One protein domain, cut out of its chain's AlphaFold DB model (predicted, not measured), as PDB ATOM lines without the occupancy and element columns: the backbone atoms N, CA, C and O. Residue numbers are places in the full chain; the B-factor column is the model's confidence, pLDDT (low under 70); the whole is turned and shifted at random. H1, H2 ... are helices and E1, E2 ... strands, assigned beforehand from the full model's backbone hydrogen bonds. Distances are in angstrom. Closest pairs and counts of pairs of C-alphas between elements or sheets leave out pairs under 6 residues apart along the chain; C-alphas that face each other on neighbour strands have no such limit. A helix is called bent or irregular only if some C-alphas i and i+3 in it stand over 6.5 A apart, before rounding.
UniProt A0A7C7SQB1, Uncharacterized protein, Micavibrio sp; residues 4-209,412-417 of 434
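What this domain is: This is residues 4 to 209 and 412 to 417 of the 434 residues of an uncharacterized protein of Micavibrio sp (UniProt A0A7C7SQB1). One twisted parallel sheet of six strands forms the core, with H2, H3 and H6 over one face and H1 over the other, in three layers. From this body the hairpin of E5 and E6 sticks out as a long arm that makes the longest axis. The printed part has 212 residues with seven named helices and eight named strands, in the order E1 H1 E2 H2 E3 H3 E4 H4 E5 E6 H5 E7 H6 E8 H7; the class is mixed. The large sheet runs E2 E1 E3 E4 E7 E8. The whole is compact, with a radius of gyration of the C-alphas of 19.2 A, and spans 72 by 41 by 34 A.

Where its parts are: E1, residues 12 to 16, begins at C-alpha 12 (109.863, 134.015, 142.884). H1, residues 21 to 34, is 20.0 A long from first to last C-alpha. E2 is residues 39 to 43, H2 74 to 84, and E3 90 to 96, 19.8 A. H3, residues 102 to 121, measures 27.6 A, and E4, 128 to 135, 21.6 A. H4, residues 137 to 140, is only just irregular: C-alphas 137 and 140 are 6.9 A apart. E5 is residues 146 to 150, E6 156 to 160, H5 166 to 176, E7 181 to 185, H6 190 to 200 and E8 205 to 208. H7, residues 412 to 416, ends at C-alpha 416 (108.580, 123.816, 145.576).

How they stand to each other: Across the parallel sheet, N 14 and O 40 (E1, E2) are 2.8 A apart, N 13 and O 90 (E1, E3) 2.9 A, N 93 and O 130 (E3, E4) 2.8 A, N 133 and O 183 (E4, E7) 2.8 A, and N 206 and O 182 (E7, E8) 2.8 A, within hydrogen-bond range. E1, H1, E2, then E3, H3, E4, then E7, H6, E8 are strand-helix-strand units, parallel neighbours joined through a helix, with right-handed crossovers; E2, H2, E3 is a split one, with E1 between, also right-handed. H3 is 10.1 A high over E3 and E4; H1, on the opposite face, is 9.5 A high over E2 and E1. H2 lies over E2, and H6 over E8. The hub H5 touches H6 at a shallow tilt of 18 degrees, the same way, closest at the C-alphas of Ile 172 and Ala 199, 5.2 A; it also touches H4, and only just H3, with 3 pairs of C-alphas within 8 A. H5 and H7 only graze the sheet. In the antiparallel hairpin, N 147 and O 159 are 2.8 A apart. Every O i to N i+4 pair is within range in H1, H2, H6 and H7, 12 of 16 in H3 and 5 of 7 in H5; H4 is too short for one.

The domain as a whole: The C-alphas of Asn 35 and Ser 153, the two farthest apart, are 72.7 A apart. Residues 210 to 411 are not printed, and C-alphas 209 and 412 are 11.5 A apart across the cut. The link E2 to H2 is long, with 30 residues. Mean pLDDT of the printed part is 80.5; 44 residues are under 70, among them 44 to 72 and 98 to 108.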
ATOM      1  N   THR A   4     119.753 121.670 151.376       58.25
ATOM      2  CA  THR A   4     120.521 121.941 150.153       58.25
ATOM      3  C   THR A   4     119.898 121.382 148.872       58.25
ATOM      4  O   THR A   4     120.180 121.901 147.796       58.25
ATOM      5  N   ASP A   5     119.032 120.368 148.961       72.19
ATOM      6  CA  ASP A   5     118.404 119.745 147.787       72.19
ATOM      7  C   ASP A   5     117.128 120.476 147.324       72.19
ATOM      8  O   ASP A   5     116.574 120.165 146.265       72.19
ATOM      9  N   ILE A   6     116.634 121.446 148.102       82.25
ATOM     10  CA  ILE A   6     115.367 122.129 147.830       82.25
ATOM     11  C   ILE A   6     115.582 123.277 146.833       82.25
ATOM     12  O   ILE A   6     116.249 124.259 147.136       82.25
ATOM     13  N   LYS A   7     114.972 123.212 145.646       90.00
ATOM     14  CA  LYS A   7     115.091 124.274 144.628       90.00
ATOM     15  C   LYS A   7     113.851 125.155 144.575       90.00
ATOM     16  O   LYS A   7     112.820 124.735 144.051       90.00
ATOM     17  N   ILE A   8     113.964 126.382 145.077       92.94
ATOM     18  CA  ILE A   8     112.926 127.410 144.954       92.94
ATOM     19  C   ILE A   8     112.752 127.740 143.458       92.94
ATOM     20  O   ILE A   8     113.751 127.873 142.749       92.94
ATOM     21  N   PRO A   9     111.522 127.850 142.924       92.62
ATOM     22  CA  PRO A   9     111.332 128.163 141.511       92.62
ATOM     23  C   PRO A   9     111.901 129.541 141.153       92.62
ATOM     24  O   PRO A   9     111.680 130.506 141.886       92.62
ATOM     25  N   SER A  10     112.566 129.654 140.003       95.25
ATOM     26  CA  SER A  10     112.981 130.947 139.448       95.25
ATOM     27  C   SER A  10     111.789 131.894 139.268       95.25
ATOM     28  O   SER A  10     110.648 131.452 139.094       95.25
ATOM     29  N   TYR A  11     112.066 133.197 139.273       97.00
ATOM     30  CA  TYR A  11     111.071 134.274 139.241       97.00
ATOM     31  C   TYR A  11     110.095 134.227 140.430       97.00
ATOM     32  O   TYR A  11     108.879 134.368 140.279       97.00
ATOM     33  N   THR A  12     110.635 134.038 141.636       96.69
ATOM     34  CA  THR A  12     109.863 134.015 142.884       96.69
ATOM     35  C   THR A  12     110.265 135.180 143.778       96.69
ATOM     36  O   THR A  12     111.426 135.324 144.155       96.69
ATOM     37  N   LEU A  13     109.283 135.989 144.160       96.25
ATOM     38  CA  LEU A  13     109.414 136.995 145.207       96.25
ATOM     39  C   LEU A  13     108.804 136.436 146.490       96.25
ATOM     40  O   LEU A  13     107.666 135.974 146.470       96.25
ATOM     41  N   ILE A  14     109.540 136.477 147.594       95.19
ATOM     42  CA  ILE A  14     109.082 136.058 148.917       95.19
ATOM     43  C   ILE A  14     109.076 137.297 149.812       95.19
ATOM     44  O   ILE A  14     110.126 137.799 150.198       95.19
ATOM     45  N   CYS A  15     107.881 137.786 150.125       91.75
ATOM     46  CA  CYS A  15     107.647 138.859 151.080       91.75
ATOM     47  C   CYS A  15     107.347 138.236 152.446       91.75
ATOM     48  O   CYS A  15     106.264 137.688 152.658       91.75
ATOM     49  N   ALA A  16     108.304 138.286 153.366       89.12
ATOM     50  CA  ALA A  16     108.115 137.834 154.738       89.12
ATOM     51  C   ALA A  16     107.563 138.986 155.587       89.12
ATOM     52  O   ALA A  16     108.207 140.020 155.703       89.12
ATOM     53  N   LEU A  17     106.373 138.835 156.175       81.06
ATOM     54  CA  LEU A  17     105.730 139.912 156.942       81.06
ATOM     55  C   LEU A  17     105.978 139.795 158.444       81.06
ATOM     56  O   LEU A  17     106.567 140.673 159.065       81.06
ATOM     57  N   ARG A  18     105.502 138.708 159.053       79.50
ATOM     58  CA  ARG A  18     105.548 138.494 160.508       79.50
ATOM     59  C   ARG A  18     106.038 137.090 160.812       79.50
ATOM     60  O   ARG A  18     105.341 136.299 161.428       79.50
ATOM     61  N   VAL A  19     107.217 136.756 160.314       85.50
ATOM     62  CA  VAL A  19     107.831 135.442 160.523       85.50
ATOM     63  C   VAL A  19     108.870 135.511 161.635       85.50
ATOM     64  O   VAL A  19     109.377 136.587 161.952       85.50
ATOM     65  N   ALA A  20     109.179 134.372 162.242       87.56
ATOM     66  CA  ALA A  20     110.224 134.307 163.252       87.56
ATOM     67  C   ALA A  20     111.615 134.582 162.634       87.56
ATOM     68  O   ALA A  20     111.862 134.167 161.495       87.56
ATOM     69  N   PRO A  21     112.545 135.241 163.350       87.12
ATOM     70  CA  PRO A  21     113.888 135.516 162.835       87.12
ATOM     71  C   PRO A  21     114.642 134.262 162.383       87.12
ATOM     72  O   PRO A  21     115.301 134.282 161.342       87.12
ATOM     73  N   SER A  22     114.530 133.150 163.114       91.38
ATOM     74  CA  SER A  22     115.151 131.880 162.716       91.38
ATOM     75  C   SER A  22     114.527 131.282 161.451       91.38
ATOM     76  O   SER A  22     115.239 130.671 160.651       91.38
ATOM     77  N   PHE A  23     113.225 131.488 161.221       92.81
ATOM     78  CA  PHE A  23     112.564 131.093 159.977       92.81
ATOM     79  C   PHE A  23     113.106 131.921 158.810       92.81
ATOM     80  O   PHE A  23     113.550 131.351 157.813       92.81
ATOM     81  N   TYR A  24     113.131 133.253 158.955       91.62
ATOM     82  CA  TYR A  24     113.630 134.157 157.916       91.62
ATOM     83  C   TYR A  24     115.064 133.808 157.521       91.62
ATOM     84  O   TYR A  24     115.338 133.604 156.342       91.62
ATOM     85  N   LYS A  25     115.960 133.653 158.505       92.38
ATOM     86  CA  LYS A  25     117.368 133.296 158.274       92.38
ATOM     87  C   LYS A  25     117.525 131.970 157.534       92.38
ATOM     88  O   LYS A  25     118.393 131.854 156.678       92.38
ATOM     89  N   ALA A  26     116.693 130.975 157.837       93.12
ATOM     90  CA  ALA A  26     116.754 129.687 157.156       93.12
ATOM     91  C   ALA A  26     116.278 129.769 155.697       93.12
ATOM     92  O   ALA A  26     116.906 129.190 154.814       93.12
ATOM     93  N   VAL A  27     115.212 130.528 155.420       94.19
ATOM     94  CA  VAL A  27     114.775 130.792 154.038       94.19
ATOM     95  C   VAL A  27     115.823 131.620 153.291       94.19
ATOM     96  O   VAL A  27     116.132 131.311 152.143       94.19
ATOM     97  N   GLN A  28     116.410 132.625 153.943       93.94
ATOM     98  CA  GLN A  28     117.474 133.457 153.386       93.94
ATOM     99  C   GLN A  28     118.690 132.618 152.991       93.94
ATOM    100  O   GLN A  28     119.136 132.703 151.849       93.94
ATOM    101  N   ALA A  29     119.163 131.753 153.890       93.75
ATOM    102  CA  ALA A  29     120.276 130.852 153.619       93.75
ATOM    103  C   ALA A  29     120.003 129.961 152.398       93.75
ATOM    104  O   ALA A  29     120.908 129.722 151.603       93.75
ATOM    105  N   GLN A  30     118.756 129.514 152.200       94.12
ATOM    106  CA  GLN A  30     118.390 128.738 151.014       94.12
ATOM    107  C   GLN A  30     118.421 129.571 149.727       94.12
ATOM    108  O   GLN A  30     118.909 129.097 148.701       94.12
ATOM    109  N   VAL A  31     117.906 130.803 149.764       93.56
ATOM    110  CA  VAL A  31     117.938 131.724 148.615       93.56
ATOM    111  C   VAL A  31     119.383 132.040 148.220       93.56
ATOM    112  O   VAL A  31     119.730 131.943 147.042       93.56
ATOM    113  N   GLU A  32     120.236 132.345 149.198       93.75
ATOM    114  CA  GLU A  32     121.663 132.618 148.998       93.75
ATOM    115  C   GLU A  32     122.407 131.390 148.457       93.75
ATOM    116  O   GLU A  32     123.164 131.506 147.493       93.75
ATOM    117  N   ALA A  33     122.141 130.201 149.009       93.56
ATOM    118  CA  ALA A  33     122.745 128.952 148.549       93.56
ATOM    119  C   ALA A  33     122.362 128.603 147.104       93.56
ATOM    120  O   ALA A  33     123.176 128.047 146.364       93.56
ATOM    121  N   GLN A  34     121.135 128.927 146.684       94.31
ATOM    122  CA  GLN A  34     120.688 128.691 145.315       94.31
ATOM    123  C   GLN A  34     121.299 129.684 144.310       94.31
ATOM    124  O   GLN A  34     121.424 129.339 143.134       94.31
ATOM    125  N   ASN A  35     121.702 130.878 144.763       94.50
ATOM    126  CA  ASN A  35     122.377 131.908 143.964       94.50
ATOM    127  C   ASN A  35     121.659 132.232 142.631       94.50
ATOM    128  O   ASN A  35     122.286 132.410 141.585       94.50
ATOM    129  N   ASP A  36     120.324 132.278 142.660       95.56
ATOM    130  CA  ASP A  36     119.484 132.644 141.516       95.56
ATOM    131  C   ASP A  36     118.966 134.086 141.698       95.56
ATOM    132  O   ASP A  36     118.133 134.327 142.573       95.56
ATOM    133  N   PRO A  37     119.390 135.061 140.868       95.00
ATOM    134  CA  PRO A  37     119.004 136.470 141.018       95.00
ATOM    135  C   PRO A  37     117.514 136.740 140.738       95.00
ATOM    136  O   PRO A  37     117.014 137.850 140.966       95.00
ATOM    137  N   THR A  38     116.788 135.756 140.205       96.62
ATOM    138  CA  THR A  38     115.334 135.816 140.008       96.62
ATOM    139  C   THR A  38     114.553 135.385 141.251       96.62
ATOM    140  O   THR A  38     113.322 135.410 141.237       96.62
ATOM    141  N   ILE A  39     115.245 135.017 142.327       96.81
ATOM    142  CA  ILE A  39     114.657 134.658 143.612       96.81
ATOM    143  C   ILE A  39     115.041 135.736 144.611       96.81
ATOM    144  O   ILE A  39     116.218 135.996 144.840       96.81
ATOM    145  N   VAL A  40     114.040 136.400 145.179       94.38
ATOM    146  CA  VAL A  40     114.267 137.502 146.117       94.38
ATOM    147  C   VAL A  40     113.436 137.269 147.361       94.38
ATOM    148  O   VAL A  40     112.213 137.187 147.280       94.38
ATOM    149  N   LEU A  41     114.108 137.188 148.503       93.44
ATOM    150  CA  LEU A  41     113.492 137.277 149.819       93.44
ATOM    151  C   LEU A  41     113.641 138.710 150.323       93.44
ATOM    152  O   LEU A  41     114.730 139.277 150.258       93.44
ATOM    153  N   PHE A  42     112.561 139.282 150.838       88.38
ATOM    154  CA  PHE A  42     112.593 140.572 151.513       88.38
ATOM    155  C   PHE A  42     111.573 140.608 152.647       88.38
ATOM    156  O   PHE A  42     110.553 139.914 152.620       88.38
ATOM    157  N   GLN A  43     111.851 141.433 153.651       80.69
ATOM    158  CA  GLN A  43     110.929 141.681 154.749       80.69
ATOM    159  C   GLN A  43     109.929 142.772 154.337       80.69
ATOM    160  O   GLN A  43     110.328 143.874 153.958       80.69
ATOM    161  N   GLY A  44     108.633 142.482 154.422       66.50
ATOM    162  CA  GLY A  44     107.581 143.494 154.349       66.50
ATOM    163  C   GLY A  44     107.144 143.941 155.746       66.50
ATOM    164  O   GLY A  44     107.418 143.274 156.745       66.50
ATOM    165  N   GLN A  45     106.441 145.068 155.828       61.53
ATOM    166  CA  GLN A  45     105.875 145.585 157.077       61.53
ATOM    167  C   GLN A  45     104.407 145.977 156.887       61.53
ATOM    168  O   GLN A  45     103.930 146.162 155.776       61.53
ATOM    169  N   ALA A  46     103.657 146.082 157.980       46.81
ATOM    170  CA  ALA A  46     102.297 146.606 157.946       46.81
ATOM    171  C   ALA A  46     102.018 147.358 159.245       46.81
ATOM    172  O   ALA A  46     101.971 146.752 160.320       46.81
ATOM    173  N   LYS A  47     101.844 148.678 159.140       47.66
ATOM    174  CA  LYS A  47     101.594 149.558 160.280       47.66
ATOM    175  C   LYS A  47     100.123 149.543 160.677       47.66
ATOM    176  O   LYS A  47      99.254 149.819 159.857       47.66
ATOM    177  N   THR A  48      99.862 149.351 161.963       40.88
ATOM    178  CA  THR A  48      98.603 149.724 162.621       40.88
ATOM    179  C   THR A  48      98.887 150.925 163.517       40.88
ATOM    180  O   THR A  48      99.700 150.826 164.434       40.88
ATOM    181  N   TYR A  49      98.285 152.085 163.241       40.03
ATOM    182  CA  TYR A  49      98.398 153.233 164.145       40.03
ATOM    183  C   TYR A  49      97.511 152.990 165.366       40.03
ATOM    184  O   TYR A  49      96.362 152.589 165.209       40.03
ATOM    185  N   LYS A  50      98.027 153.280 166.565       39.34
ATOM    186  CA  LYS A  50      97.267 153.175 167.820       39.34
ATOM    187  C   LYS A  50      96.012 154.071 167.817       39.34
ATOM    188  O   LYS A  50      95.020 153.685 168.414       39.34
ATOM    189  N   ASP A  51      96.045 155.178 167.057       38.91
ATOM    190  CA  ASP A  51      94.969 156.181 166.940       38.91
ATOM    191  C   ASP A  51      94.811 156.772 165.506       38.91
ATOM    192  O   ASP A  51      94.454 157.938 165.341       38.91
ATOM    193  N   GLY A  52      95.110 156.018 164.435       42.50
ATOM    194  CA  GLY A  52      95.095 156.542 163.050       42.50
ATOM    195  C   GLY A  52      94.700 155.523 161.966       42.50
ATOM    196  O   GLY A  52      94.620 154.327 162.249       42.50
ATOM    197  N   PRO A  53      94.440 155.961 160.715       40.28
ATOM    198  CA  PRO A  53      94.081 155.060 159.621       40.28
ATOM    199  C   PRO A  53      95.230 154.093 159.309       40.28
ATOM    200  O   PRO A  53      96.396 154.479 159.296       40.28
ATOM    201  N   ILE A  54      94.901 152.828 159.044       44.53
ATOM    202  CA  ILE A  54      95.881 151.801 158.668       44.53
ATOM    203  C   ILE A  54      96.552 152.223 157.350       44.53
ATOM    204  O   ILE A  54      95.854 152.452 156.363       44.53
ATOM    205  N   ASN A  55      97.886 152.325 157.327       44.03
ATOM    206  CA  ASN A  55      98.655 152.598 156.107       44.03
ATOM    207  C   ASN A  55      99.602 151.416 155.830       44.03
ATOM    208  O   ASN A  55     100.699 151.365 156.394       44.03
ATOM    209  N   PRO A  56      99.159 150.413 155.056       45.78
ATOM    210  CA  PRO A  56      99.974 149.259 154.709       45.78
ATOM    211  C   PRO A  56     100.998 149.651 153.637       45.78
ATOM    212  O   PRO A  56     100.627 150.040 152.532       45.78
ATOM    213  N   THR A  57     102.290 149.520 153.929       49.31
ATOM    214  CA  THR A  57     103.354 149.684 152.931       49.31
ATOM    215  C   THR A  57     104.073 148.357 152.744       49.31
ATOM    216  O   THR A  57     104.599 147.786 153.686       49.31
ATOM    217  N   MET A  58     104.160 147.866 151.509       51.00
ATOM    218  CA  MET A  58     104.965 146.677 151.185       51.00
ATOM    219  C   MET A  58     106.448 146.803 151.596       51.00
ATOM    220  O   MET A  58     107.131 145.790 151.716       51.00
ATOM    221  N   PHE A  59     106.936 148.033 151.779       50.72
ATOM    222  CA  PHE A  59     108.320 148.373 152.093       50.72
ATOM    223  C   PHE A  59     108.442 149.061 153.461       50.72
ATOM    224  O   PHE A  59     107.539 149.789 153.880       50.72
ATOM    225  N   VAL A  60     109.581 148.842 154.125       48.41
ATOM    226  CA  VAL A  60     109.924 149.343 155.470       48.41
ATOM    227  C   VAL A  60     110.073 150.878 155.518       48.41
ATOM    228  O   VAL A  60     110.636 151.474 154.593       48.41
ATOM    229  N   GLN A  61     109.638 151.498 156.623       37.69
ATOM    230  CA  GLN A  61     110.048 152.840 157.078       37.69
ATOM    231  C   GLN A  61     110.560 152.779 158.531       37.69
ATOM    232  O   GLN A  61     110.133 151.916 159.294       37.69
ATOM    233  N   ASP A  62     111.465 153.697 158.875       35.03
ATOM    234  CA  ASP A  62     112.495 153.617 159.931       35.03
ATOM    235  C   ASP A  62     112.065 153.463 161.410       35.03
ATOM    236  O   ASP A  62     112.943 153.360 162.256       35.03
ATOM    237  N   ASP A  63     110.780 153.375 161.768       35.94
ATOM    238  CA  ASP A  63     110.356 153.516 163.177       35.94
ATOM    239  C   ASP A  63     109.322 152.470 163.642       35.94
ATOM    240  O   ASP A  63     108.155 152.828 163.754       35.94
ATOM    241  N   PHE A  64     109.682 151.209 163.964       41.47
ATOM    242  CA  PHE A  64     108.763 150.297 164.697       41.47
ATOM    243  C   PHE A  64     109.454 149.262 165.615       41.47
ATOM    244  O   PHE A  64     110.267 148.460 165.164       41.47
ATOM    245  N   ASP A  65     109.017 149.225 166.883       40.56
ATOM    246  CA  ASP A  65     109.579 148.475 168.029       40.56
ATOM    247  C   ASP A  65     109.406 146.935 168.021       40.56
ATOM    248  O   ASP A  65     109.984 146.253 168.864       40.56
ATOM    249  N   ASP A  66     108.655 146.347 167.081       42.66
ATOM    250  CA  ASP A  66     108.257 144.923 167.155       42.66
ATOM    251  C   ASP A  66     108.861 144.018 166.057       42.66
ATOM    252  O   ASP A  66     108.461 142.855 165.913       42.66
ATOM    253  N   HIS A  67     109.824 144.510 165.266       47.47
ATOM    254  CA  HIS A  67     110.423 143.741 164.167       47.47
ATOM    255  C   HIS A  67     111.959 143.825 164.141       47.47
ATOM    256  O   HIS A  67     112.510 144.902 163.933       47.47
ATOM    257  N   PRO A  68     112.681 142.695 164.267       42.06
ATOM    258  CA  PRO A  68     114.122 142.669 164.055       42.06
ATOM    259  C   PRO A  68     114.421 142.680 162.548       42.06
ATOM    260  O   PRO A  68     114.358 141.649 161.883       42.06
ATOM    261  N   GLY A  69     114.742 143.846 161.994       48.38
ATOM    262  CA  GLY A  69     115.234 143.973 160.622       48.38
ATOM    263  C   GLY A  69     115.597 145.414 160.287       48.38
ATOM    264  O   GLY A  69     114.874 146.331 160.664       48.38
ATOM    265  N   MET A  70     116.720 145.620 159.593       53.25
ATOM    266  CA  MET A  70     117.045 146.946 159.070       53.25
ATOM    267  C   MET A  70     116.053 147.336 157.961       53.25
ATOM    268  O   MET A  70     115.654 146.472 157.173       53.25
ATOM    269  N   PRO A  71     115.670 148.619 157.872       62.09
ATOM    270  CA  PRO A  71     114.913 149.132 156.743       62.09
ATOM    271  C   PRO A  71     115.607 148.825 155.419       62.09
ATOM    272  O   PRO A  71     116.823 148.964 155.305       62.09
ATOM    273  N   LEU A  72     114.819 148.438 154.411       69.00
ATOM    274  CA  LEU A  72     115.311 148.363 153.038       69.00
ATOM    275  C   LEU A  72     115.753 149.762 152.598       69.00
ATOM    276  O   LEU A  72     114.986 150.724 152.721       69.00
ATOM    277  N   SER A  73     116.952 149.861 152.035       78.44
ATOM    278  CA  SER A  73     117.414 151.065 151.351       78.44
ATOM    279  C   SER A  73     116.517 151.384 150.154       78.44
ATOM    280  O   SER A  73     115.883 150.500 149.568       78.44
ATOM    281  N   ASP A  74     116.488 152.645 149.730       77.94
ATOM    282  CA  ASP A  74     115.699 153.047 148.560       77.94
ATOM    283  C   ASP A  74     116.121 152.297 147.290       77.94
ATOM    284  O   ASP A  74     115.281 151.943 146.464       77.94
ATOM    285  N   THR A  75     117.408 151.965 147.162       85.06
ATOM    286  CA  THR A  75     117.914 151.142 146.056       85.06
ATOM    287  C   THR A  75     117.332 149.727 146.081       85.06
ATOM    288  O   THR A  75     116.902 149.225 145.042       85.06
ATOM    289  N   GLU A  76     117.265 149.091 147.251       83.75
ATOM    290  CA  GLU A  76     116.649 147.767 147.399       83.75
ATOM    291  C   GLU A  76     115.145 147.815 147.113       83.75
ATOM    292  O   GLU A  76     114.632 146.959 146.390       83.75
ATOM    293  N   LYS A  77     114.447 148.851 147.600       81.69
ATOM    294  CA  LYS A  77     113.021 149.072 147.311       81.69
ATOM    295  C   LYS A  77     112.775 149.186 145.809       81.69
ATOM    296  O   LYS A  77     111.970 148.433 145.269       81.69
ATOM    297  N   MET A  78     113.519 150.049 145.114       84.31
ATOM    298  CA  MET A  78     113.409 150.218 143.660       84.31
ATOM    299  C   MET A  78     113.678 148.913 142.899       84.31
ATOM    300  O   MET A  78     112.981 148.604 141.931       84.31
ATOM    301  N   ALA A  79     114.662 148.122 143.338       89.06
ATOM    302  CA  ALA A  79     114.974 146.835 142.722       89.06
ATOM    303  C   ALA A  79     113.836 145.813 142.894       89.06
ATOM    304  O   ALA A  79     113.530 145.067 141.959       89.06
ATOM    305  N   ILE A  80     113.187 145.784 144.061       90.75
ATOM    306  CA  ILE A  80     112.023 144.926 144.313       90.75
ATOM    307  C   ILE A  80     110.809 145.418 143.515       90.75
ATOM    308  O   ILE A  80     110.150 144.608 142.864       90.75
ATOM    309  N   GLU A  81     110.535 146.724 143.489       89.69
ATOM    310  CA  GLU A  81     109.445 147.306 142.691       89.69
ATOM    311  C   GLU A  81     109.577 146.984 141.201       89.69
ATOM    312  O   GLU A  81     108.585 146.654 140.550       89.69
ATOM    313  N   ALA A  82     110.795 147.036 140.656       92.81
ATOM    314  CA  ALA A  82     111.047 146.665 139.267       92.81
ATOM    315  C   ALA A  82     110.652 145.205 138.983       92.81
ATOM    316  O   ALA A  82     110.079 144.917 137.935       92.81
ATOM    317  N   LYS A  83     110.903 144.289 139.927       95.56
ATOM    318  CA  LYS A  83     110.499 142.878 139.814       95.56
ATOM    319  C   LYS A  83     108.996 142.690 140.008       95.56
ATOM    320  O   LYS A  83     108.408 141.827 139.366       95.56
ATOM    321  N   LEU A  84     108.358 143.499 140.851       93.38
ATOM    322  CA  LEU A  84     106.906 143.457 141.035       93.38
ATOM    323  C   LEU A  84     106.134 143.922 139.795       93.38
ATOM    324  O   LEU A  84     105.031 143.445 139.541       93.38
ATOM    325  N   LYS A  85     106.735 144.803 138.992       94.31
ATOM    326  CA  LYS A  85     106.218 145.251 137.689       94.31
ATOM    327  C   LYS A  85     106.527 144.280 136.538       94.31
ATOM    328  O   LYS A  85     106.175 144.569 135.400       94.31
ATOM    329  N   ASP A  86     107.169 143.140 136.804       96.75
ATOM    330  CA  ASP A  86     107.528 142.148 135.787       96.75
ATOM    331  C   ASP A  86     106.620 140.902 135.886       96.75
ATOM    332  O   ASP A  86     106.664 140.181 136.890       96.75
ATOM    333  N   PRO A  87     105.829 140.585 134.841       97.12
ATOM    334  CA  PRO A  87     104.860 139.487 134.867       97.12
ATOM    335  C   PRO A  87     105.476 138.094 134.952       97.12
ATOM    336  O   PRO A  87     104.776 137.124 135.262       97.12
ATOM    337  N   ARG A  88     106.787 137.952 134.729       97.38
ATOM    338  CA  ARG A  88     107.475 136.674 134.953       97.38
ATOM    339  C   ARG A  88     107.470 136.285 136.428       97.38
ATOM    340  O   ARG A  88     107.466 135.091 136.728       97.38
ATOM    341  N   TYR A  89     107.460 137.266 137.331       97.75
ATOM    342  CA  TYR A  89     107.532 137.021 138.764       97.75
ATOM    343  C   TYR A  89     106.194 136.584 139.355       97.75
ATOM    344  O   TYR A  89     105.113 136.996 138.931       97.75
ATOM    345  N   LYS A  90     106.295 135.745 140.386       96.44
ATOM    346  CA  LYS A  90     105.199 135.353 141.274       96.44
ATOM    347  C   LYS A  90     105.528 135.833 142.675       96.44
ATOM    348  O   LYS A  90     106.630 135.588 143.164       96.44
ATOM    349  N   LEU A  91     104.569 136.476 143.325       96.12
ATOM    350  CA  LEU A  91     104.712 136.939 144.695       96.12
ATOM    351  C   LEU A  91     104.175 135.887 145.665       96.12
ATOM    352  O   LEU A  91     103.056 135.398 145.515       96.12
ATOM    353  N   ARG A  92     104.966 135.553 146.680       95.12
ATOM    354  CA  ARG A  92     104.557 134.793 147.860       95.12
ATOM    355  C   ARG A  92     104.615 135.717 149.063       95.12
ATOM    356  O   ARG A  92     105.664 136.285 149.343       95.12
ATOM    357  N   ILE A  93     103.505 135.867 149.765       93.12
ATOM    358  CA  ILE A  93     103.419 136.640 151.002       93.12
ATOM    359  C   ILE A  93     103.379 135.634 152.145       93.12
ATOM    360  O   ILE A  93     102.396 134.913 152.284       93.12
ATOM    361  N   VAL A  94     104.444 135.571 152.938       92.25
ATOM    362  CA  VAL A  94     104.564 134.662 154.083       92.25
ATOM    363  C   VAL A  94     104.217 135.417 155.354       92.25
ATOM    364  O   VAL A  94     104.848 136.421 155.690       92.25
ATOM    365  N   ASN A  95     103.207 134.938 156.070       87.75
ATOM    366  CA  ASN A  95     102.678 135.603 157.250       87.75
ATOM    367  C   ASN A  95     102.378 134.608 158.377       87.75
ATOM    368  O   ASN A  95     102.128 133.429 158.143       87.75
ATOM    369  N   SER A  96     102.391 135.096 159.614       85.56
ATOM    370  CA  SER A  96     101.971 134.354 160.801       85.56
ATOM    371  C   SER A  96     101.092 135.252 161.661       85.56
ATOM    372  O   SER A  96     101.500 136.355 162.044       85.56
ATOM    373  N   PHE A  97      99.878 134.801 161.979       72.50
ATOM    374  CA  PHE A  97      98.926 135.571 162.780       72.50
ATOM    375  C   PHE A  97      99.189 135.420 164.282       72.50
ATOM    376  O   PHE A  97      98.377 134.867 165.011       72.50
ATOM    377  N   ALA A  98     100.324 135.908 164.779       61.84
ATOM    378  CA  ALA A  98     100.640 135.868 166.211       61.84
ATOM    379  C   ALA A  98     100.592 137.266 166.851       61.84
ATOM    380  O   ALA A  98     101.313 138.165 166.401       61.84
ATOM    381  N   GLY A  99      99.804 137.463 167.922       52.84
ATOM    382  CA  GLY A  99      99.814 138.698 168.716       52.84
ATOM    383  C   GLY A  99      98.606 139.020 169.587       52.84
ATOM    384  O   GLY A  99      97.587 138.350 169.505       52.84
ATOM    385  N   ASP A 100      98.732 140.099 170.371       48.78
ATOM    386  CA  ASP A 100      97.781 140.461 171.436       48.78
ATOM    387  C   ASP A 100      96.394 140.902 170.922       48.78
ATOM    388  O   ASP A 100      95.417 140.765 171.647       48.78
ATOM    389  N   ASN A 101      96.286 141.320 169.650       51.75
ATOM    390  CA  ASN A 101      95.021 141.522 168.934       51.75
ATOM    391  C   ASN A 101      95.079 140.813 167.569       51.75
ATOM    392  O   ASN A 101      95.654 141.344 166.613       51.75
ATOM    393  N   ALA A 102      94.471 139.628 167.452       46.88
ATOM    394  CA  ALA A 102      94.402 138.869 166.195       46.88
ATOM    395  C   ALA A 102      93.838 139.707 165.024       46.88
ATOM    396  O   ALA A 102      94.348 139.638 163.907       46.88
ATOM    397  N   ASN A 103      92.880 140.598 165.307       51.50
ATOM    398  CA  ASN A 103      92.231 141.464 164.316       51.50
ATOM    399  C   ASN A 103      93.161 142.513 163.677       51.50
ATOM    400  O   ASN A 103      93.015 142.816 162.494       51.50
ATOM    401  N   ASP A 104      94.126 143.054 164.426       52.62
ATOM    402  CA  ASP A 104      95.039 144.094 163.923       52.62
ATOM    403  C   ASP A 104      96.144 143.494 163.038       52.62
ATOM    404  O   ASP A 104      96.679 144.146 162.139       52.62
ATOM    405  N   ARG A 105      96.472 142.215 163.262       54.41
ATOM    406  CA  ARG A 105      97.571 141.506 162.590       54.41
ATOM    407  C   ARG A 105      97.094 140.659 161.408       54.41
ATOM    408  O   ARG A 105      97.859 140.495 160.459       54.41
ATOM    409  N   ALA A 106      95.838 140.205 161.419       53.50
ATOM    410  CA  ALA A 106      95.188 139.563 160.274       53.50
ATOM    411  C   ALA A 106      95.111 140.497 159.056       53.50
ATOM    412  O   ALA A 106      95.542 140.161 157.948       53.50
ATOM    413  N   ARG A 107      94.715 141.749 159.311       63.56
ATOM    414  CA  ARG A 107      94.534 142.785 158.286       63.56
ATOM    415  C   ARG A 107      95.821 143.193 157.576       63.56
ATOM    416  O   ARG A 107      95.762 143.633 156.436       63.56
ATOM    417  N   ALA A 108      96.982 143.027 158.210       68.38
ATOM    418  CA  ALA A 108      98.272 143.348 157.607       68.38
ATOM    419  C   ALA A 108      98.535 142.550 156.320       68.38
ATOM    420  O   ALA A 108      98.817 143.134 155.276       68.38
ATOM    421  N   GLY A 109      98.430 141.220 156.389       77.75
ATOM    422  CA  GLY A 109      98.670 140.364 155.228       77.75
ATOM    423  C   GLY A 109      97.608 140.561 154.151       77.75
ATOM    424  O   GLY A 109      97.945 140.706 152.982       77.75
ATOM    425  N   GLU A 110      96.344 140.673 154.555       79.25
ATOM    426  CA  GLU A 110      95.225 141.005 153.667       79.25
ATOM    427  C   GLU A 110      95.444 142.299 152.884       79.25
ATOM    428  O   GLU A 110      95.256 142.330 151.670       79.25
ATOM    429  N   MET A 111      95.887 143.354 153.561       78.12
ATOM    430  CA  MET A 111      96.169 144.631 152.925       78.12
ATOM    431  C   MET A 111      97.364 144.573 151.983       78.12
ATOM    432  O   MET A 111      97.316 145.185 150.921       78.12
ATOM    433  N   VAL A 112      98.419 143.837 152.340       82.62
ATOM    434  CA  VAL A 112      99.569 143.634 151.447       82.62
ATOM    435  C   VAL A 112      99.147 142.854 150.201       82.62
ATOM    436  O   VAL A 112      99.603 143.192 149.112       82.62
ATOM    437  N   ILE A 113      98.245 141.873 150.322       89.06
ATOM    438  CA  ILE A 113      97.662 141.170 149.170       89.06
ATOM    439  C   ILE A 113      96.901 142.156 148.279       89.06
ATOM    440  O   ILE A 113      97.189 142.225 147.088       89.06
ATOM    441  N   THR A 114      95.985 142.947 148.845       86.88
ATOM    442  CA  THR A 114      95.201 143.930 148.077       86.88
ATOM    443  C   THR A 114      96.087 144.978 147.419       86.88
ATOM    444  O   THR A 114      95.887 145.307 146.254       86.88
ATOM    445  N   PHE A 115      97.091 145.486 148.131       85.50
ATOM    446  CA  PHE A 115      98.042 146.438 147.573       85.50
ATOM    447  C   PHE A 115      98.853 145.817 146.432       85.50
ATOM    448  O   PHE A 115      98.956 146.421 145.369       85.50
ATOM    449  N   ALA A 116      99.386 144.606 146.619       89.31
ATOM    450  CA  ALA A 116     100.133 143.904 145.579       89.31
ATOM    451  C   ALA A 116      99.274 143.639 144.332       89.31
ATOM    452  O   ALA A 116      99.755 143.771 143.204       89.31
ATOM    453  N   ASP A 117      98.003 143.293 144.537       91.00
ATOM    454  CA  ASP A 117      97.048 143.072 143.461       91.00
ATOM    455  C   ASP A 117      96.780 144.361 142.676       91.00
ATOM    456  O   ASP A 117      97.067 144.440 141.483       91.00
ATOM    457  N   VAL A 118      96.308 145.398 143.367       87.25
ATOM    458  CA  VAL A 118      95.875 146.656 142.749       87.25
ATOM    459  C   VAL A 118      97.046 147.428 142.147       87.25
ATOM    460  O   VAL A 118      96.935 147.921 141.031       87.25
ATOM    461  N   ALA A 119      98.168 147.548 142.859       85.62
ATOM    462  CA  ALA A 119      99.269 148.412 142.438       85.62
ATOM    463  C   ALA A 119     100.214 147.762 141.417       85.62
ATOM    464  O   ALA A 119     100.937 148.479 140.728       85.62
ATOM    465  N   TYR A 120     100.249 146.425 141.334       91.31
ATOM    466  CA  TYR A 120     101.202 145.721 140.470       91.31
ATOM    467  C   TYR A 120     100.545 144.698 139.557       91.31
ATOM    468  O   TYR A 120     100.744 144.775 138.348       91.31
ATOM    469  N   ARG A 121      99.769 143.743 140.084       93.12
ATOM    470  CA  ARG A 121      99.189 142.680 139.244       93.12
ATOM    471  C   ARG A 121      98.195 143.236 138.223       93.12
ATOM    472  O   ARG A 121      98.295 142.904 137.044       93.12
ATOM    473  N   MET A 122      97.267 144.091 138.652       92.31
ATOM    474  CA  MET A 122      96.263 144.711 137.775       92.31
ATOM    475  C   MET A 122      96.882 145.641 136.721       92.31
ATOM    476  O   MET A 122      96.318 145.794 135.640       92.31
ATOM    477  N   GLU A 123      98.076 146.170 136.990       92.88
ATOM    478  CA  GLU A 123      98.866 147.000 136.072       92.88
ATOM    479  C   GLU A 123      99.776 146.172 135.134       92.88
ATOM    480  O   GLU A 123     100.646 146.712 134.453       92.88
ATOM    481  N   GLY A 124      99.599 144.844 135.085       91.50
ATOM    482  CA  GLY A 124     100.357 143.944 134.206       91.50
ATOM    483  C   GLY A 124     101.712 143.483 134.755       91.50
ATOM    484  O   GLY A 124     102.509 142.917 134.005       91.50
ATOM    485  N   GLY A 125     101.975 143.715 136.044       95.94
ATOM    486  CA  GLY A 125     103.129 143.199 136.777       95.94
ATOM    487  C   GLY A 125     102.980 141.722 137.145       95.94
ATOM    488  O   GLY A 125     102.483 140.931 136.349       95.94
ATOM    489  N   ILE A 126     103.435 141.341 138.345       96.50
ATOM    490  CA  ILE A 126     103.442 139.953 138.855       96.50
ATOM    491  C   ILE A 126     102.236 139.113 138.418       96.50
ATOM    492  O   ILE A 126     101.087 139.515 138.555       96.50
ATOM    493  N   SER A 127     102.490 137.881 137.980       96.19
ATOM    494  CA  SER A 127     101.442 137.010 137.424       96.19
ATOM    495  C   SER A 127     100.580 136.301 138.465       96.19
ATOM    496  O   SER A 127      99.517 135.779 138.128       96.19
ATOM    497  N   LYS A 128     101.048 136.201 139.716       95.31
ATOM    498  CA  LYS A 128     100.370 135.434 140.767       95.31
ATOM    499  C   LYS A 128     100.713 135.943 142.160       95.31
ATOM    500  O   LYS A 128     101.867 136.288 142.414       95.31
ATOM    501  N   ILE A 129      99.742 135.874 143.063       95.94
ATOM    502  CA  ILE A 129      99.894 136.128 144.495       95.94
ATOM    503  C   ILE A 129      99.550 134.848 145.262       95.94
ATOM    504  O   ILE A 129      98.419 134.363 145.240       95.94
ATOM    505  N   ALA A 130     100.533 134.283 145.954       95.38
ATOM    506  CA  ALA A 130     100.340 133.204 146.911       95.38
ATOM    507  C   ALA A 130     100.369 133.762 148.332       95.38
ATOM    508  O   ALA A 130     101.293 134.498 148.677       95.38
ATOM    509  N   TYR A 131      99.397 133.381 149.153       94.00
ATOM    510  CA  TYR A 131      99.390 133.711 150.569       94.00
ATOM    511  C   TYR A 131      99.782 132.484 151.386       94.00
ATOM    512  O   TYR A 131      99.126 131.449 151.309       94.00
ATOM    513  N   ASP A 132     100.880 132.571 152.123       94.31
ATOM    514  CA  ASP A 132     101.443 131.467 152.888       94.31
ATOM    515  C   ASP A 132     101.333 131.777 154.391       94.31
ATOM    516  O   ASP A 132     102.061 132.612 154.923       94.31
ATOM    517  N   LEU A 133     100.413 131.103 155.079       91.62
ATOM    518  CA  LEU A 133     100.142 131.239 156.507       91.62
ATOM    519  C   LEU A 133     100.917 130.182 157.306       91.62
ATOM    520  O   LEU A 133     100.570 128.999 157.296       91.62
ATOM    521  N   LEU A 134     101.958 130.613 158.023       91.38
ATOM    522  CA  LEU A 134     102.687 129.763 158.974       91.38
ATOM    523  C   LEU A 134     101.865 129.475 160.235       91.38
ATOM    524  O   LEU A 134     102.026 128.424 160.838       91.38
ATOM    525  N   TYR A 135     100.990 130.398 160.626       89.38
ATOM    526  CA  TYR A 135      99.990 130.190 161.669       89.38
ATOM    527  C   TYR A 135      98.722 130.950 161.293       89.38
ATOM    528  O   TYR A 135      98.776 132.160 161.046       89.38
ATOM    529  N   ASP A 136      97.601 130.230 161.249       87.81
ATOM    530  CA  ASP A 136      96.282 130.782 160.960       87.81
ATOM    531  C   ASP A 136      95.453 130.946 162.246       87.81
ATOM    532  O   ASP A 136      94.792 130.012 162.708       87.81
ATOM    533  N   GLY A 137      95.504 132.141 162.840       81.12
ATOM    534  CA  GLY A 137      94.813 132.478 164.087       81.12
ATOM    535  C   GLY A 137      93.285 132.371 164.023       81.12
ATOM    536  O   GLY A 137      92.653 132.139 165.053       81.12
ATOM    537  N   ASP A 138      92.683 132.459 162.834       82.88
ATOM    538  CA  ASP A 138      91.230 132.344 162.665       82.88
ATOM    539  C   ASP A 138      90.741 130.892 162.644       82.88
ATOM    540  O   ASP A 138      89.554 130.624 162.855       82.88
ATOM    541  N   GLY A 139      91.649 129.930 162.460       83.25
ATOM    542  CA  GLY A 139      91.306 128.522 162.268       83.25
ATOM    543  C   GLY A 139      90.635 127.834 163.458       83.25
ATOM    544  O   GLY A 139      90.047 126.768 163.287       83.25
ATOM    545  N   ARG A 140      90.677 128.424 164.660       81.19
ATOM    546  CA  ARG A 140      89.964 127.894 165.841       81.19
ATOM    547  C   ARG A 140      88.473 128.203 165.839       81.19
ATOM    548  O   ARG A 140      87.702 127.465 166.442       81.19
ATOM    549  N   ASN A 141      88.080 129.297 165.198       82.75
ATOM    550  CA  ASN A 141      86.713 129.802 165.189       82.75
ATOM    551  C   ASN A 141      86.062 129.494 163.831       82.75
ATOM    552  O   ASN A 141      85.641 130.373 163.079       82.75
ATOM    553  N   ASP A 142      86.070 128.213 163.478       83.19
ATOM    554  CA  ASP A 142      85.804 127.690 162.135       83.19
ATOM    555  C   ASP A 142      84.325 127.387 161.848       83.19
ATOM    556  O   ASP A 142      83.954 127.068 160.711       83.19
ATOM    557  N   LYS A 143      83.468 127.499 162.863       81.94
ATOM    558  CA  LYS A 143      82.028 127.237 162.794       81.94
ATOM    559  C   LYS A 143      81.270 128.036 163.841       81.94
ATOM    560  O   LYS A 143      81.841 128.528 164.806       81.94
ATOM    561  N   ILE A 144      79.956 128.126 163.662       79.38
ATOM    562  CA  ILE A 144      79.072 128.646 164.706       79.38
ATOM    563  C   ILE A 144      79.014 127.603 165.822       79.38
ATOM    564  O   ILE A 144      78.690 126.439 165.569       79.38
ATOM    565  N   HIS A 145      79.360 128.007 167.039       71.88
ATOM    566  CA  HIS A 145      79.284 127.139 168.203       71.88
ATOM    567  C   HIS A 145      77.859 127.142 168.753       71.88
ATOM    568  O   HIS A 145      77.235 128.191 168.895       71.88
ATOM    569  N   MET A 146      77.343 125.949 169.041       74.75
ATOM    570  CA  MET A 146      76.045 125.761 169.679       74.75
ATOM    571  C   MET A 146      76.280 125.309 171.118       74.75
ATOM    572  O   MET A 146      77.029 124.355 171.342       74.75
ATOM    573  N   VAL A 147      75.634 125.968 172.073       69.75
ATOM    574  CA  VAL A 147      75.655 125.616 173.496       69.75
ATOM    575  C   VAL A 147      74.279 125.216 173.976       69.75
ATOM    576  O   VAL A 147      73.268 125.735 173.512       69.75
ATOM    577  N   GLU A 148      74.242 124.289 174.923       75.12
ATOM    578  CA  GLU A 148      73.019 123.954 175.637       75.12
ATOM    579  C   GLU A 148      72.725 125.061 176.658       75.12
ATOM    580  O   GLU A 148      73.523 125.310 177.560       75.12
ATOM    581  N   ALA A 149      71.594 125.737 176.490       73.94
ATOM    582  CA  ALA A 149      71.054 126.714 177.421       73.94
ATOM    583  C   ALA A 149      69.726 126.198 177.972       73.94
ATOM    584  O   ALA A 149      68.898 125.665 177.233       73.94
ATOM    585  N   GLU A 150      69.532 126.350 179.274       79.94
ATOM    586  CA  GLU A 150      68.285 126.011 179.950       79.94
ATOM    587  C   GLU A 150      67.431 127.277 180.065       79.94
ATOM    588  O   GLU A 150      67.928 128.319 180.495       79.94
ATOM    589  N   ASP A 151      66.179 127.215 179.610       76.06
ATOM    590  CA  ASP A 151      65.242 128.330 179.762       76.06
ATOM    591  C   ASP A 151      64.655 128.396 181.185       76.06
ATOM    592  O   ASP A 151      64.847 127.496 182.002       76.06
ATOM    593  N   GLU A 152      63.917 129.468 181.496       76.81
ATOM    594  CA  GLU A 152      63.304 129.690 182.821       76.81
ATOM    595  C   GLU A 152      62.337 128.570 183.252       76.81
ATOM    596  O   GLU A 152      61.997 128.465 184.429       76.81
ATOM    597  N   SER A 153      61.901 127.720 182.315       77.62
ATOM    598  CA  SER A 153      61.035 126.568 182.577       77.62
ATOM    599  C   SER A 153      61.797 125.255 182.802       77.62
ATOM    600  O   SER A 153      61.172 124.214 183.006       77.62
ATOM    601  N   GLY A 154      63.134 125.288 182.780       78.94
ATOM    602  CA  GLY A 154      63.995 124.112 182.922       78.94
ATOM    603  C   GLY A 154      64.201 123.332 181.618       78.94
ATOM    604  O   GLY A 154      64.741 122.224 181.634       78.94
ATOM    605  N   VAL A 155      63.759 123.861 180.470       82.88
ATOM    606  CA  VAL A 155      63.898 123.180 179.178       82.88
ATOM    607  C   VAL A 155      65.240 123.535 178.551       82.88
ATOM    608  O   VAL A 155      65.526 124.689 178.235       82.88
ATOM    609  N   LYS A 156      66.051 122.506 178.307       81.81
ATOM    610  CA  LYS A 156      67.348 122.610 177.633       81.81
ATOM    611  C   LYS A 156      67.175 122.740 176.121       81.81
ATOM    612  O   LYS A 156      66.512 121.915 175.492       81.81
ATOM    613  N   ARG A 157      67.790 123.759 175.523       80.88
ATOM    614  CA  ARG A 157      67.806 124.015 174.075       80.88
ATOM    615  C   ARG A 157      69.217 124.334 173.610       80.88
ATOM    616  O   ARG A 157      69.991 124.945 174.335       80.88
ATOM    617  N   LEU A 158      69.534 123.974 172.370       76.31
ATOM    618  CA  LEU A 158      70.764 124.429 171.730       76.31
ATOM    619  C   LEU A 158      70.573 125.856 171.209       76.31
ATOM    620  O   LEU A 158      69.715 126.098 170.359       76.31
ATOM    621  N   VAL A 159      71.388 126.788 171.690       74.75
ATOM    622  CA  VAL A 159      71.446 128.178 171.226       74.75
ATOM    623  C   VAL A 159      72.828 128.474 170.651       74.75
ATOM    624  O   VAL A 159      73.821 127.877 171.056       74.75
ATOM    625  N   SER A 160      72.893 129.372 169.673       73.00
ATOM    626  CA  SER A 160      74.172 129.827 169.119       73.00
ATOM    627  C   SER A 160      74.921 130.666 170.155       73.00
ATOM    628  O   SER A 160      74.317 131.536 170.780       73.00
ATOM    629  N   GLU A 161      76.236 130.471 170.286       68.00
ATOM    630  CA  GLU A 161      77.118 131.345 171.079       68.00
ATOM    631  C   GLU A 161      77.285 132.751 170.459       68.00
ATOM    632  O   GLU A 161      78.037 133.568 170.981       68.00
ATOM    633  N   ALA A 162      76.605 133.051 169.342       62.41
ATOM    634  CA  ALA A 162      76.702 134.313 168.603       62.41
ATOM    635  C   ALA A 162      78.141 134.681 168.184       62.41
ATOM    636  O   ALA A 162      78.461 135.850 167.962       62.41
ATOM    637  N   ASN A 163      79.013 133.681 168.034       72.88
ATOM    638  CA  ASN A 163      80.367 133.872 167.540       72.88
ATOM    639  C   ASN A 163      80.359 134.186 166.033       72.88
ATOM    640  O   ASN A 163      79.608 133.597 165.254       72.88
ATOM    641  N   VAL A 164      81.230 135.099 165.599       76.38
ATOM    642  CA  VAL A 164      81.502 135.318 164.170       76.38
ATOM    643  C   VAL A 164      82.471 134.225 163.724       76.38
ATOM    644  O   VAL A 164      83.582 134.235 164.237       76.38
ATOM    645  N   PRO A 165      82.123 133.298 162.812       83.50
ATOM    646  CA  PRO A 165      82.991 132.172 162.453       83.50
ATOM    647  C   PRO A 165      84.134 132.637 161.537       83.50
ATOM    648  O   PRO A 165      84.078 132.472 160.313       83.50
ATOM    649  N   THR A 166      85.154 133.276 162.107       84.38
ATOM    650  CA  THR A 166      86.240 133.902 161.341       84.38
ATOM    651  C   THR A 166      87.026 132.889 160.513       84.38
ATOM    652  O   THR A 166      87.307 133.177 159.355       84.38
ATOM    653  N   GLY A 167      87.226 131.655 160.986       86.31
ATOM    654  CA  GLY A 167      87.854 130.577 160.207       86.31
ATOM    655  C   GLY A 167      87.058 130.158 158.962       86.31
ATOM    656  O   GLY A 167      87.593 129.529 158.052       86.31
ATOM    657  N   LYS A 168      85.777 130.534 158.867       88.50
ATOM    658  CA  LYS A 168      84.971 130.381 157.646       88.50
ATOM    659  C   LYS A 168      85.045 131.605 156.730       88.50
ATOM    660  O   LYS A 168      84.990 131.466 155.511       88.50
ATOM    661  N   ILE A 169      85.130 132.802 157.307       87.94
ATOM    662  CA  ILE A 169      85.047 134.076 156.579       87.94
ATOM    663  C   ILE A 169      86.413 134.492 156.023       87.94
ATOM    664  O   ILE A 169      86.498 134.907 154.866       87.94
ATOM    665  N   ALA A 170      87.473 134.349 156.813       88.19
ATOM    666  CA  ALA A 170      88.802 134.843 156.482       88.19
ATOM    667  C   ALA A 170      89.372 134.217 155.192       88.19
ATOM    668  O   ALA A 170      89.801 134.968 154.317       88.19
ATOM    669  N   PRO A 171      89.247 132.895 154.932       90.38
ATOM    670  CA  PRO A 171      89.672 132.321 153.650       90.38
ATOM    671  C   PRO A 171      88.978 132.947 152.428       90.38
ATOM    672  O   PRO A 171      89.604 133.152 151.386       90.38
ATOM    673  N   ILE A 172      87.692 133.298 152.550       91.44
ATOM    674  CA  ILE A 172      86.940 133.978 151.483       91.44
ATOM    675  C   ILE A 172      87.497 135.389 151.269       91.44
ATOM    676  O   ILE A 172      87.630 135.824 150.124       91.44
ATOM    677  N   GLN A 173      87.835 136.094 152.350       88.81
ATOM    678  CA  GLN A 173      88.453 137.419 152.287       88.81
ATOM    679  C   GLN A 173      89.830 137.359 151.628       88.81
ATOM    680  O   GLN A 173      90.065 138.116 150.693       88.81
ATOM    681  N   TYR A 174      90.694 136.413 152.008       91.00
ATOM    682  CA  TYR A 174      92.021 136.252 151.399       91.00
ATOM    683  C   TYR A 174      91.930 136.110 149.877       91.00
ATOM    684  O   TYR A 174      92.639 136.799 149.140       91.00
ATOM    685  N   ARG A 175      91.010 135.264 149.394       92.88
ATOM    686  CA  ARG A 175      90.774 135.086 147.958       92.88
ATOM    687  C   ARG A 175      90.230 136.354 147.302       92.88
ATOM    688  O   ARG A 175      90.698 136.733 146.233       92.88
ATOM    689  N   ARG A 176      89.246 137.012 147.923       91.31
ATOM    690  CA  ARG A 176      88.647 138.252 147.394       91.31
ATOM    691  C   ARG A 176      89.624 139.422 147.354       91.31
ATOM    692  O   ARG A 176      89.495 140.261 146.473       91.31
ATOM    693  N   ASN A 177      90.588 139.453 148.268       88.00
ATOM    694  CA  ASN A 177      91.614 140.486 148.332       88.00
ATOM    695  C   ASN A 177      92.686 140.327 147.251       88.00
ATOM    696  O   ASN A 177      93.473 141.250 147.077       88.00
ATOM    697  N   GLY A 178      92.719 139.185 146.554       92.12
ATOM    698  CA  GLY A 178      93.573 138.964 145.392       92.12
ATOM    699  C   GLY A 178      94.417 137.690 145.450       92.12
ATOM    700  O   GLY A 178      95.059 137.366 144.453       92.12
ATOM    701  N   ALA A 179      94.431 136.932 146.552       94.62
ATOM    702  CA  ALA A 179      95.245 135.719 146.629       94.62
ATOM    703  C   ALA A 179      94.742 134.637 145.656       94.62
ATOM    704  O   ALA A 179      93.578 134.237 145.691       94.62
ATOM    705  N   ASP A 180      95.642 134.108 144.829       94.94
ATOM    706  CA  ASP A 180      95.346 133.018 143.897       94.94
ATOM    707  C   ASP A 180      95.436 131.647 144.568       94.94
ATOM    708  O   ASP A 180      94.761 130.698 144.172       94.94
ATOM    709  N   THR A 181      96.340 131.518 145.540       95.06
ATOM    710  CA  THR A 181      96.601 130.262 146.250       95.06
ATOM    711  C   THR A 181      96.889 130.514 147.711       95.06
ATOM    712  O   THR A 181      97.504 131.530 148.039       95.06
ATOM    713  N   LEU A 182      96.538 129.547 148.546       93.75
ATOM    714  CA  LEU A 182      96.734 129.603 149.985       93.75
ATOM    715  C   LEU A 182      97.575 128.418 150.461       93.75
ATOM    716  O   LEU A 182      97.269 127.272 150.138       93.75
ATOM    717  N   THR A 183      98.612 128.677 151.249       93.56
ATOM    718  CA  THR A 183      99.324 127.649 152.014       93.56
ATOM    719  C   THR A 183      99.003 127.840 153.492       93.56
ATOM    720  O   THR A 183      99.087 128.965 153.966       93.56
ATOM    721  N   VAL A 184      98.663 126.780 154.225       91.75
ATOM    722  CA  VAL A 184      98.442 126.836 155.684       91.75
ATOM    723  C   VAL A 184      99.230 125.728 156.369       91.75
ATOM    724  O   VAL A 184      99.173 124.578 155.930       91.75
ATOM    725  N   PHE A 185      99.960 126.064 157.429       90.12
ATOM    726  CA  PHE A 185     100.605 125.096 158.317       90.12
ATOM    727  C   PHE A 185      99.639 124.588 159.383       90.12
ATOM    728  O   PHE A 185      98.948 125.392 159.998       90.12
ATOM    729  N   ASP A 186      99.611 123.266 159.574       88.44
ATOM    730  CA  ASP A 186      98.914 122.560 160.659       88.44
ATOM    731  C   ASP A 186      97.561 123.193 161.054       88.44
ATOM    732  O   ASP A 186      97.375 123.611 162.195       88.44
ATOM    733  N   PRO A 187      96.587 123.277 160.119       88.81
ATOM    734  CA  PRO A 187      95.293 123.883 160.406       88.81
ATOM    735  C   PRO A 187      94.627 123.178 161.586       88.81
ATOM    736  O   PRO A 187      94.617 121.948 161.667       88.81
ATOM    737  N   HIS A 188      94.019 123.979 162.459       86.62
ATOM    738  CA  HIS A 188      93.503 123.530 163.752       86.62
ATOM    739  C   HIS A 188      92.507 122.364 163.662       86.62
ATOM    740  O   HIS A 188      92.461 121.501 164.535       86.62
ATOM    741  N   SER A 189      91.677 122.333 162.614       85.19
ATOM    742  CA  SER A 189      90.604 121.353 162.509       85.19
ATOM    743  C   SER A 189      90.310 120.937 161.068       85.19
ATOM    744  O   SER A 189      90.573 121.662 160.102       85.19
ATOM    745  N   LYS A 190      89.648 119.783 160.936       85.81
ATOM    746  CA  LYS A 190      89.078 119.313 159.672       85.81
ATOM    747  C   LYS A 190      88.054 120.292 159.086       85.81
ATOM    748  O   LYS A 190      88.047 120.512 157.878       85.81
ATOM    749  N   GLN A 191      87.199 120.894 159.914       87.31
ATOM    750  CA  GLN A 191      86.210 121.866 159.438       87.31
ATOM    751  C   GLN A 191      86.899 123.108 158.863       87.31
ATOM    752  O   GLN A 191      86.482 123.610 157.820       87.31
ATOM    753  N   HIS A 192      87.996 123.553 159.479       89.44
ATOM    754  CA  HIS A 192      88.792 124.645 158.931       89.44
ATOM    755  C   HIS A 192      89.410 124.279 157.576       89.44
ATOM    756  O   HIS A 192      89.301 125.049 156.625       89.44
ATOM    757  N   ARG A 193      89.948 123.059 157.419       90.19
ATOM    758  CA  ARG A 193      90.395 122.549 156.103       90.19
ATOM    759  C   ARG A 193      89.283 122.619 155.056       90.19
ATOM    760  O   ARG A 193      89.534 123.067 153.943       90.19
ATOM    761  N   VAL A 194      88.060 122.218 155.407       90.81
ATOM    762  CA  VAL A 194      86.900 122.309 154.505       90.81
ATOM    763  C   VAL A 194      86.630 123.759 154.105       90.81
ATOM    764  O   VAL A 194      86.441 124.025 152.921       90.81
ATOM    765  N   ASN A 195      86.660 124.701 155.050       91.94
ATOM    766  CA  ASN A 195      86.458 126.124 154.763       91.94
ATOM    767  C   ASN A 195      87.537 126.673 153.807       91.94
ATOM    768  O   ASN A 195      87.214 127.378 152.848       91.94
ATOM    769  N   LEU A 196      88.804 126.302 154.020       92.62
ATOM    770  CA  LEU A 196      89.929 126.660 153.149       92.62
ATOM    771  C   LEU A 196      89.725 126.111 151.726       92.62
ATOM    772  O   LEU A 196      89.829 126.860 150.751       92.62
ATOM    773  N   THR A 197      89.370 124.826 151.599       92.75
ATOM    774  CA  THR A 197      89.080 124.180 150.308       92.75
ATOM    775  C   THR A 197      87.878 124.809 149.611       92.75
ATOM    776  O   THR A 197      87.919 125.014 148.403       92.75
ATOM    777  N   GLN A 198      86.813 125.152 150.337       93.31
ATOM    778  CA  GLN A 198      85.647 125.827 149.760       93.31
ATOM    779  C   GLN A 198      86.009 127.208 149.204       93.31
ATOM    780  O   GLN A 198      85.511 127.592 148.147       93.31
ATOM    781  N   ALA A 199      86.889 127.943 149.888       93.12
ATOM    782  CA  ALA A 199      87.322 129.256 149.436       93.12
ATOM    783  C   ALA A 199      88.246 129.172 148.215       93.12
ATOM    784  O   ALA A 199      88.028 129.902 147.254       93.12
ATOM    785  N   PHE A 200      89.252 128.293 148.203       93.06
ATOM    786  CA  PHE A 200      90.317 128.289 147.184       93.06
ATOM    787  C   PHE A 200      90.204 127.171 146.129       93.06
ATOM    788  O   PHE A 200      90.755 127.306 145.037       93.06
ATOM    789  N   GLY A 201      89.429 126.121 146.396       90.38
ATOM    790  CA  GLY A 201      89.412 124.871 145.632       90.38
ATOM    791  C   GLY A 201      90.591 123.958 145.990       90.38
ATOM    792  O   GLY A 201      91.618 124.421 146.480       90.38
ATOM    793  N   GLU A 202      90.473 122.656 145.715       86.88
ATOM    794  CA  GLU A 202      91.510 121.658 146.056       86.88
ATOM    795  C   GLU A 202      92.872 121.949 145.410       86.88
ATOM    796  O   GLU A 202      93.915 121.725 146.013       86.88
ATOM    797  N   SER A 203      92.877 122.492 144.191       85.00
ATOM    798  CA  SER A 203      94.099 122.884 143.479       85.00
ATOM    799  C   SER A 203      94.640 124.258 143.893       85.00
ATOM    800  O   SER A 203      95.738 124.633 143.480       85.00
ATOM    801  N   GLY A 204      93.873 125.022 144.676       89.69
ATOM    802  CA  GLY A 204      94.227 126.357 145.153       89.69
ATOM    803  C   GLY A 204      94.793 126.376 146.572       89.69
ATOM    804  O   GLY A 204      95.336 127.403 146.979       89.69
ATOM    805  N   ILE A 205      94.697 125.267 147.311       91.31
ATOM    806  CA  ILE A 205      95.217 125.153 148.675       91.31
ATOM    807  C   ILE A 205      96.433 124.239 148.764       91.31
ATOM    808  O   ILE A 205      96.592 123.281 148.008       91.31
ATOM    809  N   ARG A 206      97.277 124.512 149.751       90.81
ATOM    810  CA  ARG A 206      98.332 123.621 150.211       90.81
ATOM    811  C   ARG A 206      98.272 123.545 151.722       90.81
ATOM    812  O   ARG A 206      98.390 124.570 152.387       90.81
ATOM    813  N   ILE A 207      98.143 122.338 152.260       90.44
ATOM    814  CA  ILE A 207      98.309 122.145 153.696       90.44
ATOM    815  C   ILE A 207      99.690 121.578 153.975       90.44
ATOM    816  O   ILE A 207     100.033 120.496 153.503       90.44
ATOM    817  N   LEU A 208     100.465 122.332 154.740       89.75
ATOM    818  CA  LEU A 208     101.770 121.935 155.235       89.75
ATOM    819  C   LEU A 208     101.684 121.556 156.703       89.75
ATOM    820  O   LEU A 208     100.687 121.804 157.379       89.75
ATOM    821  N   SER A 209     102.731 120.901 157.175       86.44
ATOM    822  CA  SER A 209     102.831 120.444 158.546       86.44
ATOM    823  C   SER A 209     104.290 120.445 158.962       86.44
ATOM    824  O   SER A 209     105.149 120.085 158.157       86.44
ATOM    825  N   LEU A 412     109.769 125.186 152.648       91.81
ATOM    826  CA  LEU A 412     110.524 125.156 151.399       91.81
ATOM    827  C   LEU A 412     110.186 123.903 150.568       91.81
ATOM    828  O   LEU A 412     109.897 124.020 149.374       91.81
ATOM    829  N   ARG A 413     110.120 122.708 151.179       88.44
ATOM    830  CA  ARG A 413     109.647 121.479 150.493       88.44
ATOM    831  C   ARG A 413     108.224 121.653 149.947       88.44
ATOM    832  O   ARG A 413     107.915 121.261 148.820       88.44
ATOM    833  N   GLY A 414     107.362 122.294 150.728       87.44
ATOM    834  CA  GLY A 414     105.985 122.574 150.356       87.44
ATOM    835  C   GLY A 414     105.843 123.487 149.141       87.44
ATOM    836  O   GLY A 414     105.148 123.142 148.184       87.44
ATOM    837  N   ILE A 415     106.489 124.657 149.151       86.69
ATOM    838  CA  ILE A 415     106.312 125.662 148.088       86.69
ATOM    839  C   ILE A 415     106.959 125.276 146.756       86.69
ATOM    840  O   ILE A 415     106.546 125.795 145.717       86.69
ATOM    841  N   THR A 416     107.925 124.360 146.777       85.12
ATOM    842  CA  THR A 416     108.580 123.816 145.576       85.12
ATOM    843  C   THR A 416     107.768 122.707 144.913       85.12
ATOM    844  O   THR A 416     107.944 122.436 143.725       85.12
ATOM    845  N   THR A 417     106.813 122.116 145.634       80.81
ATOM    846  CA  THR A 417     105.910 121.104 145.085       80.81
ATOM    847  C   THR A 417     104.770 121.778 144.305       80.81
ATOM    848  O   THR A 417     104.053 122.610 144.881       80.81
TER     849      THR A 417